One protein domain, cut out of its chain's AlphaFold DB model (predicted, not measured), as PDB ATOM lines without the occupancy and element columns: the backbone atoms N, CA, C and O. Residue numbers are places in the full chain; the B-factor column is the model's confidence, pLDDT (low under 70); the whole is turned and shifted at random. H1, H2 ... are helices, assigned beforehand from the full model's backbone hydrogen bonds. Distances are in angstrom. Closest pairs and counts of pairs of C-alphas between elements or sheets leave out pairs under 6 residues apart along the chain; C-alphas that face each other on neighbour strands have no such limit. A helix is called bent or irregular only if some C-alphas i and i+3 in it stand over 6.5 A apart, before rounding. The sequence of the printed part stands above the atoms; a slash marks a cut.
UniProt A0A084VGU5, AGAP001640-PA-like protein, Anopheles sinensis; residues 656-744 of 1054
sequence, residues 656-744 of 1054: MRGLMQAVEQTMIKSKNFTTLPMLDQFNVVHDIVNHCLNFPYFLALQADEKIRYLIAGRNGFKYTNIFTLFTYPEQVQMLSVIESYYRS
ATOM      1  N   MET A 656      38.678 -28.170-112.360       81.81
ATOM      2  CA  MET A 656      40.120 -28.429-112.268       81.81
ATOM      3  C   MET A 656      40.896 -27.773-113.423       81.81
ATOM      4  O   MET A 656      41.982 -27.248-113.201       81.81
ATOM      5  N   ARG A 657      40.329 -27.710-114.637       78.50
ATOM      6  CA  ARG A 657      40.919 -26.948-115.756       78.50
ATOM      7  C   ARG A 657      40.983 -25.446-115.447       78.50
ATOM      8  O   ARG A 657      42.010 -24.828-115.705       78.50
ATOM      9  N   GLY A 658      39.921 -24.878-114.871       79.88
ATOM     10  CA  GLY A 658      39.896 -23.476-114.441       79.88
ATOM     11  C   GLY A 658      40.909 -23.169-113.332       79.88
ATOM     12  O   GLY A 658      41.592 -22.149-113.402       79.88
ATOM     13  N   LEU A 659      41.064 -24.072-112.355       87.38
ATOM     14  CA  LEU A 659      42.106 -23.958-111.332       87.38
ATOM     15  C   LEU A 659      43.511 -23.995-111.947       87.38
ATOM     16  O   LEU A 659      44.323 -23.124-111.649       87.38
ATOM     17  N   MET A 660      43.791 -24.976-112.813       89.25
ATOM     18  CA  MET A 660      45.089 -25.094-113.485       89.25
ATOM     19  C   MET A 660      45.444 -23.817-114.243       89.25
ATOM     20  O   MET A 660      46.534 -23.298-114.050       89.25
ATOM     21  N   GLN A 661      44.504 -23.234-114.991       85.19
ATOM     22  CA  GLN A 661      44.733 -21.977-115.707       85.19
ATOM     23  C   GLN A 661      45.063 -20.799-114.765       85.19
ATOM     24  O   GLN A 661      45.911 -19.971-115.097       85.19
ATOM     25  N   ALA A 662      44.446 -20.726-113.579       86.44
ATOM     26  CA  ALA A 662      44.757 -19.702-112.576       86.44
ATOM     27  C   ALA A 662      46.137 -19.913-111.918       86.44
ATOM     28  O   ALA A 662      46.881 -18.950-111.701       86.44
ATOM     29  N   VAL A 663      46.513 -21.166-111.635       89.44
ATOM     30  CA  VAL A 663      47.854 -21.514-111.134       89.44
ATOM     31  C   VAL A 663      48.915 -21.248-112.209       89.44
ATOM     32  O   VAL A 663      49.909 -20.595-111.924       89.44
ATOM     33  N   GLU A 664      48.686 -21.644-113.461       89.00
ATOM     34  CA  GLU A 664      49.579 -21.379-114.597       89.00
ATOM     35  C   GLU A 664      49.810 -19.875-114.806       89.00
ATOM     36  O   GLU A 664      50.957 -19.446-114.920       89.00
ATOM     37  N   GLN A 665      48.755 -19.048-114.792       85.25
ATOM     38  CA  GLN A 665      48.872 -17.590-114.955       85.25
ATOM     39  C   GLN A 665      49.660 -16.916-113.826       85.25
ATOM     40  O   GLN A 665      50.434 -15.992-114.072       85.25
ATOM     41  N   THR A 666      49.473 -17.365-112.585       85.06
ATOM     42  CA  THR A 666      50.146 -16.787-111.411       85.06
ATOM     43  C   THR A 666      51.592 -17.278-111.289       85.06
ATOM     44  O   THR A 666      52.489 -16.484-110.992       85.06
ATOM     45  N   MET A 667      51.841 -18.549-111.611       87.44
ATOM     46  CA  MET A 667      53.155 -19.201-111.586       87.44
ATOM     47  C   MET A 667      53.955 -19.022-112.890       87.44
ATOM     48  O   MET A 667      55.073 -19.520-112.978       87.44
ATOM     49  N   ILE A 668      53.463 -18.277-113.890       85.19
ATOM     50  CA  ILE A 668      54.126 -18.107-115.202       85.19
ATOM     51  C   ILE A 668      55.547 -17.514-115.121       85.19
ATOM     52  O   ILE A 668      56.368 -17.716-116.012       85.19
ATOM     53  N   LYS A 669      55.860 -16.788-114.038       78.31
ATOM     54  CA  LYS A 669      57.204 -16.245-113.760       78.31
ATOM     55  C   LYS A 669      58.135 -17.265-113.085       78.31
ATOM     56  O   LYS A 669      59.348 -17.055-113.064       78.31
ATOM     57  N   SER A 670      57.593 -18.367-112.564       85.56
ATOM     58  CA  SER A 670      58.354 -19.462-111.969       85.56
ATOM     59  C   SER A 670      58.973 -20.331-113.057       85.56
ATOM     60  O   SER A 670      58.285 -21.073-113.763       85.56
ATOM     61  N   LYS A 671      60.306 -20.303-113.155       79.19
ATOM     62  CA  LYS A 671      61.055 -21.266-113.979       79.19
ATOM     63  C   LYS A 671      60.895 -22.700-113.465       79.19
ATOM     64  O   LYS A 671      60.936 -23.629-114.262       79.19
ATOM     65  N   ASN A 672      60.676 -22.873-112.161       80.81
ATOM     66  CA  ASN A 672      60.485 -24.181-111.536       80.81
ATOM     67  C   ASN A 672      59.122 -24.790-111.902       80.81
ATOM     68  O   ASN A 672      59.038 -25.993-112.104       80.81
ATOM     69  N   PHE A 673      58.068 -23.977-112.047       87.12
ATOM     70  CA  PHE A 673      56.752 -24.451-112.499       87.12
ATOM     71  C   PHE A 673      56.720 -24.689-114.011       87.12
ATOM     72  O   PHE A 673      56.389 -25.780-114.466       87.12
ATOM     73  N   THR A 674      57.147 -23.696-114.795       86.31
ATOM     74  CA  THR A 674      57.065 -23.725-116.268       86.31
ATOM     75  C   THR A 674      57.981 -24.748-116.953       86.31
ATOM     76  O   THR A 674      57.798 -25.011-118.139       86.31
ATOM     77  N   THR A 675      58.941 -25.350-116.240       84.56
ATOM     78  CA  THR A 675      59.797 -26.431-116.775       84.56
ATOM     79  C   THR A 675      59.348 -27.842-116.384       84.56
ATOM     80  O   THR A 675      59.901 -28.813-116.904       84.56
ATOM     81  N   LEU A 676      58.340 -27.989-115.517       85.50
ATOM     82  CA  LEU A 676      57.767 -29.296-115.182       85.50
ATOM     83  C   LEU A 676      56.865 -29.814-116.316       85.50
ATOM     84  O   LEU A 676      56.173 -29.016-116.953       85.50
ATOM     85  N   PRO A 677      56.782 -31.138-116.541       89.50
ATOM     86  CA  PRO A 677      55.772 -31.721-117.420       89.50
ATOM     87  C   PRO A 677      54.352 -31.322-116.993       89.50
ATOM     88  O   PRO A 677      54.038 -31.326-115.804       89.50
ATOM     89  N   MET A 678      53.456 -31.052-117.952       80.81
ATOM     90  CA  MET A 678      52.060 -30.655-117.668       80.81
ATOM     91  C   MET A 678      51.322 -31.645-116.749       80.81
ATOM     92  O   MET A 678      50.494 -31.244-115.935       80.81
ATOM     93  N   LEU A 679      51.640 -32.943-116.855       81.94
ATOM     94  CA  LEU A 679      51.082 -33.983-115.990       81.94
ATOM     95  C   LEU A 679      51.538 -33.828-114.530       81.94
ATOM     96  O   LEU A 679      50.743 -34.043-113.623       81.94
ATOM     97  N   ASP A 680      52.782 -33.413-114.296       88.81
ATOM     98  CA  ASP A 680      53.332 -33.209-112.954       88.81
ATOM     99  C   ASP A 680      52.853 -31.895-112.327       88.81
ATOM    100  O   ASP A 680      52.530 -31.873-111.139       88.81
ATOM    101  N   GLN A 681      52.707 -30.832-113.130       89.75
ATOM    102  CA  GLN A 681      52.026 -29.600-112.711       89.75
ATOM    103  C   GLN A 681      50.593 -29.911-112.235       89.75
ATOM    104  O   GLN A 681      50.213 -29.557-111.119       89.75
ATOM    105  N   PHE A 682      49.828 -30.650-113.049       89.31
ATOM    106  CA  PHE A 682      48.481 -31.116-112.711       89.31
ATOM    107  C   PHE A 682      48.458 -31.979-111.445       89.31
ATOM    108  O   PHE A 682      47.642 -31.741-110.555       89.31
ATOM    109  N   ASN A 683      49.361 -32.955-111.338       89.88
ATOM    110  CA  ASN A 683      49.437 -33.875-110.205       89.88
ATOM    111  C   ASN A 683      49.673 -33.148-108.871       89.88
ATOM    112  O   ASN A 683      48.990 -33.440-107.891       89.88
ATOM    113  N   VAL A 684      50.599 -32.180-108.829       91.31
ATOM    114  CA  VAL A 684      50.869 -31.371-107.626       91.31
ATOM    115  C   VAL A 684      49.624 -30.591-107.206       91.31
ATOM    116  O   VAL A 684      49.215 -30.668-106.048       91.31
ATOM    117  N   VAL A 685      49.001 -29.865-108.139       90.69
ATOM    118  CA  VAL A 685      47.816 -29.037-107.861       90.69
ATOM    119  C   VAL A 685      46.633 -29.905-107.421       90.69
ATOM    120  O   VAL A 685      45.989 -29.605-106.415       90.69
ATOM    121  N   HIS A 686      46.381 -31.019-108.114       87.56
ATOM    122  CA  HIS A 686      45.318 -31.960-107.769       87.56
ATOM    123  C   HIS A 686      45.531 -32.579-106.382       87.56
ATOM    124  O   HIS A 686      44.566 -32.732-105.631       87.56
ATOM    125  N   ASP A 687      46.761 -32.937-106.012       89.06
ATOM    126  CA  ASP A 687      47.005 -33.548-104.707       89.06
ATOM    127  C   ASP A 687      46.925 -32.517-103.569       89.06
ATOM    128  O   ASP A 687      46.390 -32.832-102.511       89.06
ATOM    129  N   ILE A 688      47.298 -31.249-103.786       90.44
ATOM    130  CA  ILE A 688      46.997 -30.169-102.824       90.44
ATOM    131  C   ILE A 688      45.474 -30.020-102.642       90.44
ATOM    132  O   ILE A 688      44.994 -29.971-101.510       90.44
ATOM    133  N   VAL A 689      44.696 -30.034-103.732       88.00
ATOM    134  CA  VAL A 689      43.220 -29.995-103.669       88.00
ATOM    135  C   VAL A 689      42.643 -31.210-102.929       88.00
ATOM    136  O   VAL A 689      41.704 -31.043-102.151       88.00
ATOM    137  N   ASN A 690      43.227 -32.406-103.075       85.00
ATOM    138  CA  ASN A 690      42.836 -33.578-102.281       85.00
ATOM    139  C   ASN A 690      43.009 -33.334-100.772       85.00
ATOM    140  O   ASN A 690      42.184 -33.802 -99.993       85.00
ATOM    141  N   HIS A 691      44.039 -32.602-100.339       86.25
ATOM    142  CA  HIS A 691      44.236 -32.287 -98.918       86.25
ATOM    143  C   HIS A 691      43.264 -31.193 -98.438       86.25
ATOM    144  O   HIS A 691      42.741 -31.305 -97.331       86.25
ATOM    145  N   CYS A 692      42.914 -30.217 -99.288       82.25
ATOM    146  CA  CYS A 692      41.825 -29.260 -99.029       82.25
ATOM    147  C   CYS A 692      40.438 -29.923 -98.898       82.25
ATOM    148  O   CYS A 692      39.580 -29.399 -98.188       82.25
ATOM    149  N   LEU A 693      40.210 -31.049 -99.586       77.38
ATOM    150  CA  LEU A 693      38.976 -31.843 -99.521       77.38
ATOM    151  C   LEU A 693      38.950 -32.791 -98.313       77.38
ATOM    152  O   LEU A 693      37.972 -32.825 -97.573       77.38
ATOM    153  N   ASN A 694      40.019 -33.570 -98.121       75.75
ATOM    154  CA  ASN A 694      40.032 -34.708 -97.195       75.75
ATOM    155  C   ASN A 694      40.478 -34.351 -95.767       75.75
ATOM    156  O   ASN A 694      40.237 -35.134 -94.850       75.75
ATOM    157  N   PHE A 695      41.115 -33.195 -95.550       79.56
ATOM    158  CA  PHE A 695      41.506 -32.728 -94.218       79.56
ATOM    159  C   PHE A 695      40.917 -31.330 -93.952       79.56
ATOM    160  O   PHE A 695      41.542 -30.330 -94.300       79.56
ATOM    161  N   PRO A 696      39.733 -31.218 -93.311       63.53
ATOM    162  CA  PRO A 696      39.039 -29.935 -93.126       63.53
ATOM    163  C   PRO A 696      39.869 -28.856 -92.417       63.53
ATOM    164  O   PRO A 696      39.757 -27.672 -92.731       63.53
ATOM    165  N   TYR A 697      40.753 -29.263 -91.501       76.50
ATOM    166  CA  TYR A 697      41.671 -28.357 -90.811       76.50
ATOM    167  C   TYR A 697      42.792 -27.816 -91.711       76.50
ATOM    168  O   TYR A 697      43.354 -26.775 -91.381       76.50
ATOM    169  N   PHE A 698      43.097 -28.442 -92.859       84.50
ATOM    170  CA  PHE A 698      44.154 -27.985 -93.771       84.50
ATOM    171  C   PHE A 698      43.948 -26.531 -94.194       84.50
ATOM    172  O   PHE A 698      44.891 -25.751 -94.192       84.50
ATOM    173  N   LEU A 699      42.706 -26.144 -94.498       79.38
ATOM    174  CA  LEU A 699      42.358 -24.782 -94.907       79.38
ATOM    175  C   LEU A 699      42.477 -23.767 -93.758       79.38
ATOM    176  O   LEU A 699      42.706 -22.589 -94.021       79.38
ATOM    177  N   ALA A 700      42.353 -24.205 -92.501       77.81
ATOM    178  CA  ALA A 700      42.456 -23.352 -91.316       77.81
ATOM    179  C   ALA A 700      43.908 -23.088 -90.861       77.81
ATOM    180  O   ALA A 700      44.141 -22.140 -90.115       77.81
ATOM    181  N   LEU A 701      44.873 -23.895 -91.315       85.31
ATOM    182  CA  LEU A 701      46.300 -23.716 -91.026       85.31
ATOM    183  C   LEU A 701      46.866 -22.422 -91.645       85.31
ATOM    184  O   LEU A 701      46.445 -21.994 -92.725       85.31
ATOM    185  N   GLN A 702      47.886 -21.837 -91.013       85.19
ATOM    186  CA  GLN A 702      48.661 -20.743 -91.611       85.19
ATOM    187  C   GLN A 702      49.517 -21.233 -92.791       85.19
ATOM    188  O   GLN A 702      49.769 -22.429 -92.936       85.19
ATOM    189  N   ALA A 703      49.997 -20.323 -93.647       82.31
ATOM    190  CA  ALA A 703      50.775 -20.689 -94.841       82.31
ATOM    191  C   ALA A 703      52.020 -21.542 -94.505       82.31
ATOM    192  O   ALA A 703      52.220 -22.603 -95.098       82.31
ATOM    193  N   ASP A 704      52.786 -21.154 -93.480       82.19
ATOM    194  CA  ASP A 704      53.930 -21.922 -92.967       82.19
ATOM    195  C   ASP A 704      53.557 -23.315 -92.452       82.19
ATOM    196  O   ASP A 704      54.374 -24.236 -92.456       82.19
ATOM    197  N   GLU A 705      52.341 -23.475 -91.938       84.62
ATOM    198  CA  GLU A 705      51.840 -24.735 -91.393       84.62
ATOM    199  C   GLU A 705      51.327 -25.643 -92.510       84.62
ATOM    200  O   GLU A 705      51.623 -26.834 -92.490       84.62
ATOM    201  N   LYS A 706      50.668 -25.085 -93.536       88.69
ATOM    202  CA  LYS A 706      50.313 -25.781 -94.785       88.69
ATOM    203  C   LYS A 706      51.565 -26.314 -95.488       88.69
ATOM    204  O   LYS A 706      51.609 -27.489 -95.848       88.69
ATOM    205  N   ILE A 707      52.612 -25.491 -95.609       90.75
ATOM    206  CA  ILE A 707      53.905 -25.882 -96.198       90.75
ATOM    207  C   ILE A 707      54.573 -26.985 -95.366       90.75
ATOM    208  O   ILE A 707      54.902 -28.043 -95.907       90.75
ATOM    209  N   ARG A 708      54.709 -26.805 -94.042       85.38
ATOM    210  CA  ARG A 708      55.261 -27.846 -93.152       85.38
ATOM    211  C   ARG A 708      54.445 -29.142 -93.194       85.38
ATOM    212  O   ARG A 708      55.035 -30.217 -93.214       85.38
ATOM    213  N   TYR A 709      53.118 -29.061 -93.272       86.88
ATOM    214  CA  TYR A 709      52.225 -30.218 -93.369       86.88
ATOM    215  C   TYR A 709      52.428 -31.005 -94.675       86.88
ATOM    216  O   TYR A 709      52.547 -32.228 -94.626       86.88
ATOM    217  N   LEU A 710      52.530 -30.342 -95.832       87.00
ATOM    218  CA  LEU A 710      52.788 -31.019 -97.114       87.00
ATOM    219  C   LEU A 710      54.215 -31.600 -97.206       87.00
ATOM    220  O   LEU A 710      54.439 -32.611 -97.875       87.00
ATOM    221  N   ILE A 711      55.186 -30.994 -96.517       87.44
ATOM    222  CA  ILE A 711      56.592 -31.433 -96.539       87.44
ATOM    223  C   ILE A 711      56.892 -32.522 -95.489       87.44
ATOM    224  O   ILE A 711      57.808 -33.317 -95.685       87.44
ATOM    225  N   ALA A 712      56.089 -32.654 -94.427       79.56
ATOM    226  CA  ALA A 712      56.306 -33.621 -93.340       79.56
ATOM    227  C   ALA A 712      56.249 -35.114 -93.741       79.56
ATOM    228  O   ALA A 712      56.535 -35.976 -92.908       79.56
ATOM    229  N   GLY A 713      55.842 -35.452 -94.973       64.31
ATOM    230  CA  GLY A 713      55.905 -36.800 -95.564       64.31
ATOM    231  C   GLY A 713      54.973 -37.869 -94.963       64.31
ATOM    232  O   GLY A 713      54.707 -38.880 -95.604       64.31
ATOM    233  N   ARG A 714      54.435 -37.652 -93.758       68.12
ATOM    234  CA  ARG A 714      53.529 -38.580 -93.049       68.12
ATOM    235  C   ARG A 714      52.049 -38.407 -93.412       68.12
ATOM    236  O   ARG A 714      51.227 -39.203 -92.978       68.12
ATOM    237  N   ASN A 715      51.720 -37.384 -94.201       74.06
ATOM    238  CA  ASN A 715      50.348 -36.895 -94.378       74.06
ATOM    239  C   ASN A 715      49.663 -37.356 -95.679       74.06
ATOM    240  O   ASN A 715      48.548 -36.936 -95.957       74.06
ATOM    241  N   GLY A 716      50.308 -38.218 -96.471       77.19
ATOM    242  CA  GLY A 716      49.732 -38.799 -97.693       77.19
ATOM    243  C   GLY A 716      50.005 -38.032 -98.991       77.19
ATOM    244  O   GLY A 716      49.861 -38.625-100.059       77.19
ATOM    245  N   PHE A 717      50.459 -36.776 -98.914       88.38
ATOM    246  CA  PHE A 717      50.876 -35.976-100.071       88.38
ATOM    247  C   PHE A 717      52.031 -36.646-100.828       88.38
ATOM    248  O   PHE A 717      53.094 -36.913-100.267       88.38
ATOM    249  N   LYS A 718      51.816 -36.941-102.113       82.44
ATOM    250  CA  LYS A 718      52.711 -37.788-102.924       82.44
ATOM    251  C   LYS A 718      53.782 -36.993-103.658       82.44
ATOM    252  O   LYS A 718      54.825 -37.539-104.011       82.44
ATOM    253  N   TYR A 719      53.530 -35.707-103.884       89.12
ATOM    254  CA  TYR A 719      54.345 -34.857-104.749       89.12
ATOM    255  C   TYR A 719      55.231 -33.871-103.971       89.12
ATOM    256  O   TYR A 719      55.675 -32.870-104.534       89.12
ATOM    257  N   THR A 720      55.556 -34.177-102.705       86.62
ATOM    258  CA  THR A 720      56.491 -33.400-101.869       86.62
ATOM    259  C   THR A 720      57.775 -33.055-102.621       86.62
ATOM    260  O   THR A 720      58.138 -31.887-102.668       86.62
ATOM    261  N   ASN A 721      58.393 -34.033-103.296       82.69
ATOM    262  CA  ASN A 721      59.637 -33.853-104.060       82.69
ATOM    263  C   ASN A 721      59.552 -32.784-105.165       82.69
ATOM    264  O   ASN A 721      60.581 -32.229-105.541       82.69
ATOM    265  N   ILE A 722      58.355 -32.524-105.699       86.94
ATOM    266  CA  ILE A 722      58.106 -31.508-106.730       86.94
ATOM    267  C   ILE A 722      57.728 -30.181-106.064       86.94
ATOM    268  O   ILE A 722      58.255 -29.135-106.428       86.94
ATOM    269  N   PHE A 723      56.892 -30.221-105.022       88.38
ATOM    270  CA  PHE A 723      56.534 -29.046-104.224       88.38
ATOM    271  C   PHE A 723      57.765 -28.361-103.596       88.38
ATOM    272  O   PHE A 723      57.832 -27.136-103.529       88.38
ATOM    273  N   THR A 724      58.789 -29.131-103.211       87.56
ATOM    274  CA  THR A 724      60.077 -28.622-102.704       87.56
ATOM    275  C   THR A 724      61.016 -28.050-103.775       87.56
ATOM    276  O   THR A 724      62.078 -27.550-103.417       87.56
ATOM    277  N   LEU A 725      60.672 -28.113-105.070       85.25
ATOM    278  CA  LEU A 725      61.422 -27.412-106.129       85.25
ATOM    279  C   LEU A 725      61.036 -25.931-106.221       85.25
ATOM    280  O   LEU A 725      61.828 -25.118-106.692       85.25
ATOM    281  N   PHE A 726      59.831 -25.579-105.774       88.56
ATOM    282  CA  PHE A 726      59.391 -24.193-105.663       88.56
ATOM    283  C   PHE A 726      60.084 -23.521-104.477       88.56
ATOM    284  O   PHE A 726      60.200 -24.096-103.394       88.56
ATOM    285  N   THR A 727      60.520 -22.280-104.668       88.12
ATOM    286  CA  THR A 727      60.994 -21.428-103.575       88.12
ATOM    287  C   THR A 727      59.848 -21.114-102.611       88.12
ATOM    288  O   THR A 727      58.680 -21.149-102.989       88.12
ATOM    289  N   TYR A 728      60.162 -20.769-101.360       87.25
ATOM    290  CA  TYR A 728      59.144 -20.474-100.344       87.25
ATOM    291  C   TYR A 728      58.068 -19.449-100.800       87.25
ATOM    292  O   TYR A 728      56.882 -19.746-100.639       87.25
ATOM    293  N   PRO A 729      58.398 -18.318-101.465       85.31
ATOM    294  CA  PRO A 729      57.378 -17.416-102.014       85.31
ATOM    295  C   PRO A 729      56.486 -18.065-103.085       85.31
ATOM    296  O   PRO A 729      55.279 -17.843-103.085       85.31
ATOM    297  N   GLU A 730      57.052 -18.900-103.964       89.75
ATOM    298  CA  GLU A 730      56.307 -19.648-104.991       89.75
ATOM    299  C   GLU A 730      55.384 -20.713-104.360       89.75
ATOM    300  O   GLU A 730      54.265 -20.915-104.829       89.75
ATOM    301  N   GLN A 731      55.802 -21.354-103.260       92.88
ATOM    302  CA  GLN A 731      54.966 -22.284-102.485       92.88
ATOM    303  C   GLN A 731      53.767 -21.570-101.848       92.88
ATOM    304  O   GLN A 731      52.634 -22.031-101.991       92.88
ATOM    305  N   VAL A 732      53.999 -20.429-101.186       90.31
ATOM    306  CA  VAL A 732      52.931 -19.600-100.599       90.31
ATOM    307  C   VAL A 732      51.980 -19.087-101.684       90.31
ATOM    308  O   VAL A 732      50.764 -19.119-101.494       90.31
ATOM    309  N   GLN A 733      52.506 -18.662-102.838       89.50
ATOM    310  CA  GLN A 733      51.704 -18.183-103.965       89.50
ATOM    311  C   GLN A 733      50.830 -19.295-104.568       89.50
ATOM    312  O   GLN A 733      49.635 -19.091-104.763       89.50
ATOM    313  N   MET A 734      51.380 -20.486-104.818       92.00
ATOM    314  CA  MET A 734      50.594 -21.602-105.352       92.00
ATOM    315  C   MET A 734      49.512 -22.060-104.360       92.00
ATOM    316  O   MET A 734      48.377 -22.313-104.765       92.00
ATOM    317  N   LEU A 735      49.827 -22.114-103.060       92.06
ATOM    318  CA  LEU A 735      48.846 -22.444-102.024       92.06
ATOM    319  C   LEU A 735      47.732 -21.397-101.915       92.06
ATOM    320  O   LEU A 735      46.569 -21.781-101.829       92.06
ATOM    321  N   SER A 736      48.049 -20.099-101.956       90.62
ATOM    322  CA  SER A 736      47.035 -19.043-101.845       90.62
ATOM    323  C   SER A 736      46.111 -18.982-103.065       90.62
ATOM    324  O   SER A 736      44.918 -18.716-102.915       90.62
ATOM    325  N   VAL A 737      46.610 -19.307-104.262       91.12
ATOM    326  CA  VAL A 737      45.797 -19.415-105.487       91.12
ATOM    327  C   VAL A 737      44.876 -20.635-105.435       91.12
ATOM    328  O   VAL A 737      43.683 -20.509-105.709       91.12
ATOM    329  N   ILE A 738      45.380 -21.798-105.008       90.00
ATOM    330  CA  ILE A 738      44.550 -23.001-104.825       90.00
ATOM    331  C   ILE A 738      43.494 -22.777-103.733       90.00
ATOM    332  O   ILE A 738      42.328 -23.118-103.925       90.00
ATOM    333  N   GLU A 739      43.863 -22.164-102.608       85.31
ATOM    334  CA  GLU A 739      42.948 -21.889-101.500       85.31
ATOM    335  C   GLU A 739      41.880 -20.847-101.854       85.31
ATOM    336  O   GLU A 739      40.704 -21.066-101.564       85.31
ATOM    337  N   SER A 740      42.246 -19.736-102.499       82.38
ATOM    338  CA  SER A 740      41.282 -18.704-102.908       82.38
ATOM    339  C   SER A 740      40.309 -19.214-103.974       82.38
ATOM    340  O   SER A 740      39.106 -18.977-103.855       82.38
ATOM    341  N   TYR A 741      40.788 -19.995-104.949       79.19
ATOM    342  CA  TYR A 741      39.942 -20.671-105.936       79.19
ATOM    343  C   TYR A 741      39.028 -21.727-105.292       79.19
ATOM    344  O   TYR A 741      37.866 -21.876-105.677       79.19
ATOM    345  N   TYR A 742      39.512 -22.461-104.286       72.00
ATOM    346  CA  TYR A 742      38.693 -23.428-103.556       72.00
ATOM    347  C   TYR A 742      37.607 -22.731-102.720       72.00
ATOM    348  O   TYR A 742      36.436 -23.097-102.809       72.00
ATOM    349  N   ARG A 743      37.965 -21.672-101.980       72.38
ATOM    350  CA  ARG A 743      37.037 -20.871-101.161       72.38
ATOM    351  C   ARG A 743      35.958 -20.182-101.998       72.38
ATOM    352  O   ARG A 743      34.791 -20.248-101.626       72.38
ATOM    353  N   SER A 744      36.305 -19.598-103.147       68.12
ATOM    354  CA  SER A 744      35.322 -18.969-104.047       68.12
ATOM    355  C   SER A 744      34.354 -19.969-104.689       68.12
ATOM    356  O   SER A 744      33.237 -19.603-105.046       68.12
TER     357      SER A 744
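What this domain is: This is residues 656 to 744 of the 1054 residues of the protein "AGAP001640-PA-like protein" of Anopheles sinensis (UniProt A0A084VGU5). Two long helices, H3 and H7, cross at a steep tilt and make the core of a compact helical globule, with H1 and H5 packed on opposite sides of H7. H1 runs beside H7 at a shallow tilt, opposite ways; H5 comes closest to H7 at its own first residue, Ala 703, and from there runs away about perpendicular to it, and the short helices H2, H4 and H6 sit at the turns of the chain between H1 and H3, H3 and H5, and H5 and H7. The printed part has 89 residues with seven named helices, H1 to H7 in order, and no named strand; the class is all helix. The whole is compact, with a radius of gyration of the C-alphas of 11.8 A, and rounded, spanning 30 by 28 by 22 A.

Where its parts are: H1, residues 656 to 667, begins at C-alpha 656 (40.120, -28.429, -112.268) and is 16.0 A long. H2 is residues 671 to 674, 5.2 A. H3, residues 678 to 694, runs 24.1 A from C-alpha 678 (52.060, -30.655, -117.668). H4, residues 696 to 700, measures 7.6 A; it is neither bent nor irregular, but only just: C-alphas 696 and 699 are 6.4 A apart. H5 is residues 703 to 711, 12.3 A, and H6 residues 720 to 723, 5.0 A. H7, residues 728 to 744, runs 24.2 A to C-alpha 744 (35.322, -18.969, -104.047).

How they stand to each other: H3 and H7 are the hubs, touching three helices each. Residues 685 to 692 of H3 touch residues 735 to 742 of H7, closest at the C-alphas of Val 689 and Ile 738, 7.2 A, at a steep tilt of 60 degrees, the same way. H1 touches H7, closest at the C-alphas of Val 663 and Val 737, 6.4 A, at a shallow tilt of 34.9 degrees, only just short of steep, opposite ways. H1 and H3 only just touch, with 3 pairs of C-alphas within 8 A. H5 touches residues 731 to 735 of H7, closest at the C-alphas of Ala 703 and Val 732, 6.2 A, about perpendicular at 77 degrees. H3 and H4 only just touch, with 3 pairs of C-alphas within 8 A, and only at the corner: the C-alphas of Cys 692 and Phe 698 are 5.9 A apart. H2 is close to H1 but not clearly touching, and H6 likewise to H5. H1 and H5 are apart. Each O i to N i+4 pair is within hydrogen-bond range in H1, H3, H5 and H7; H4 has 0 of 1, with 1 of 2 O i to N i+3 pairs within range, and H2 and H6 are too short for an i+4 pair.

The domain as a whole: The two C-alphas farthest apart, those of Thr 675 and Tyr 697, are 31.7 A apart. The printed part has no cut. No link is long; H5 to H6, with 8 residues, is short, and the others are tight. The mean pLDDT of the printed part is 84.3; residues 696, 713, 714 and 744 are under 70.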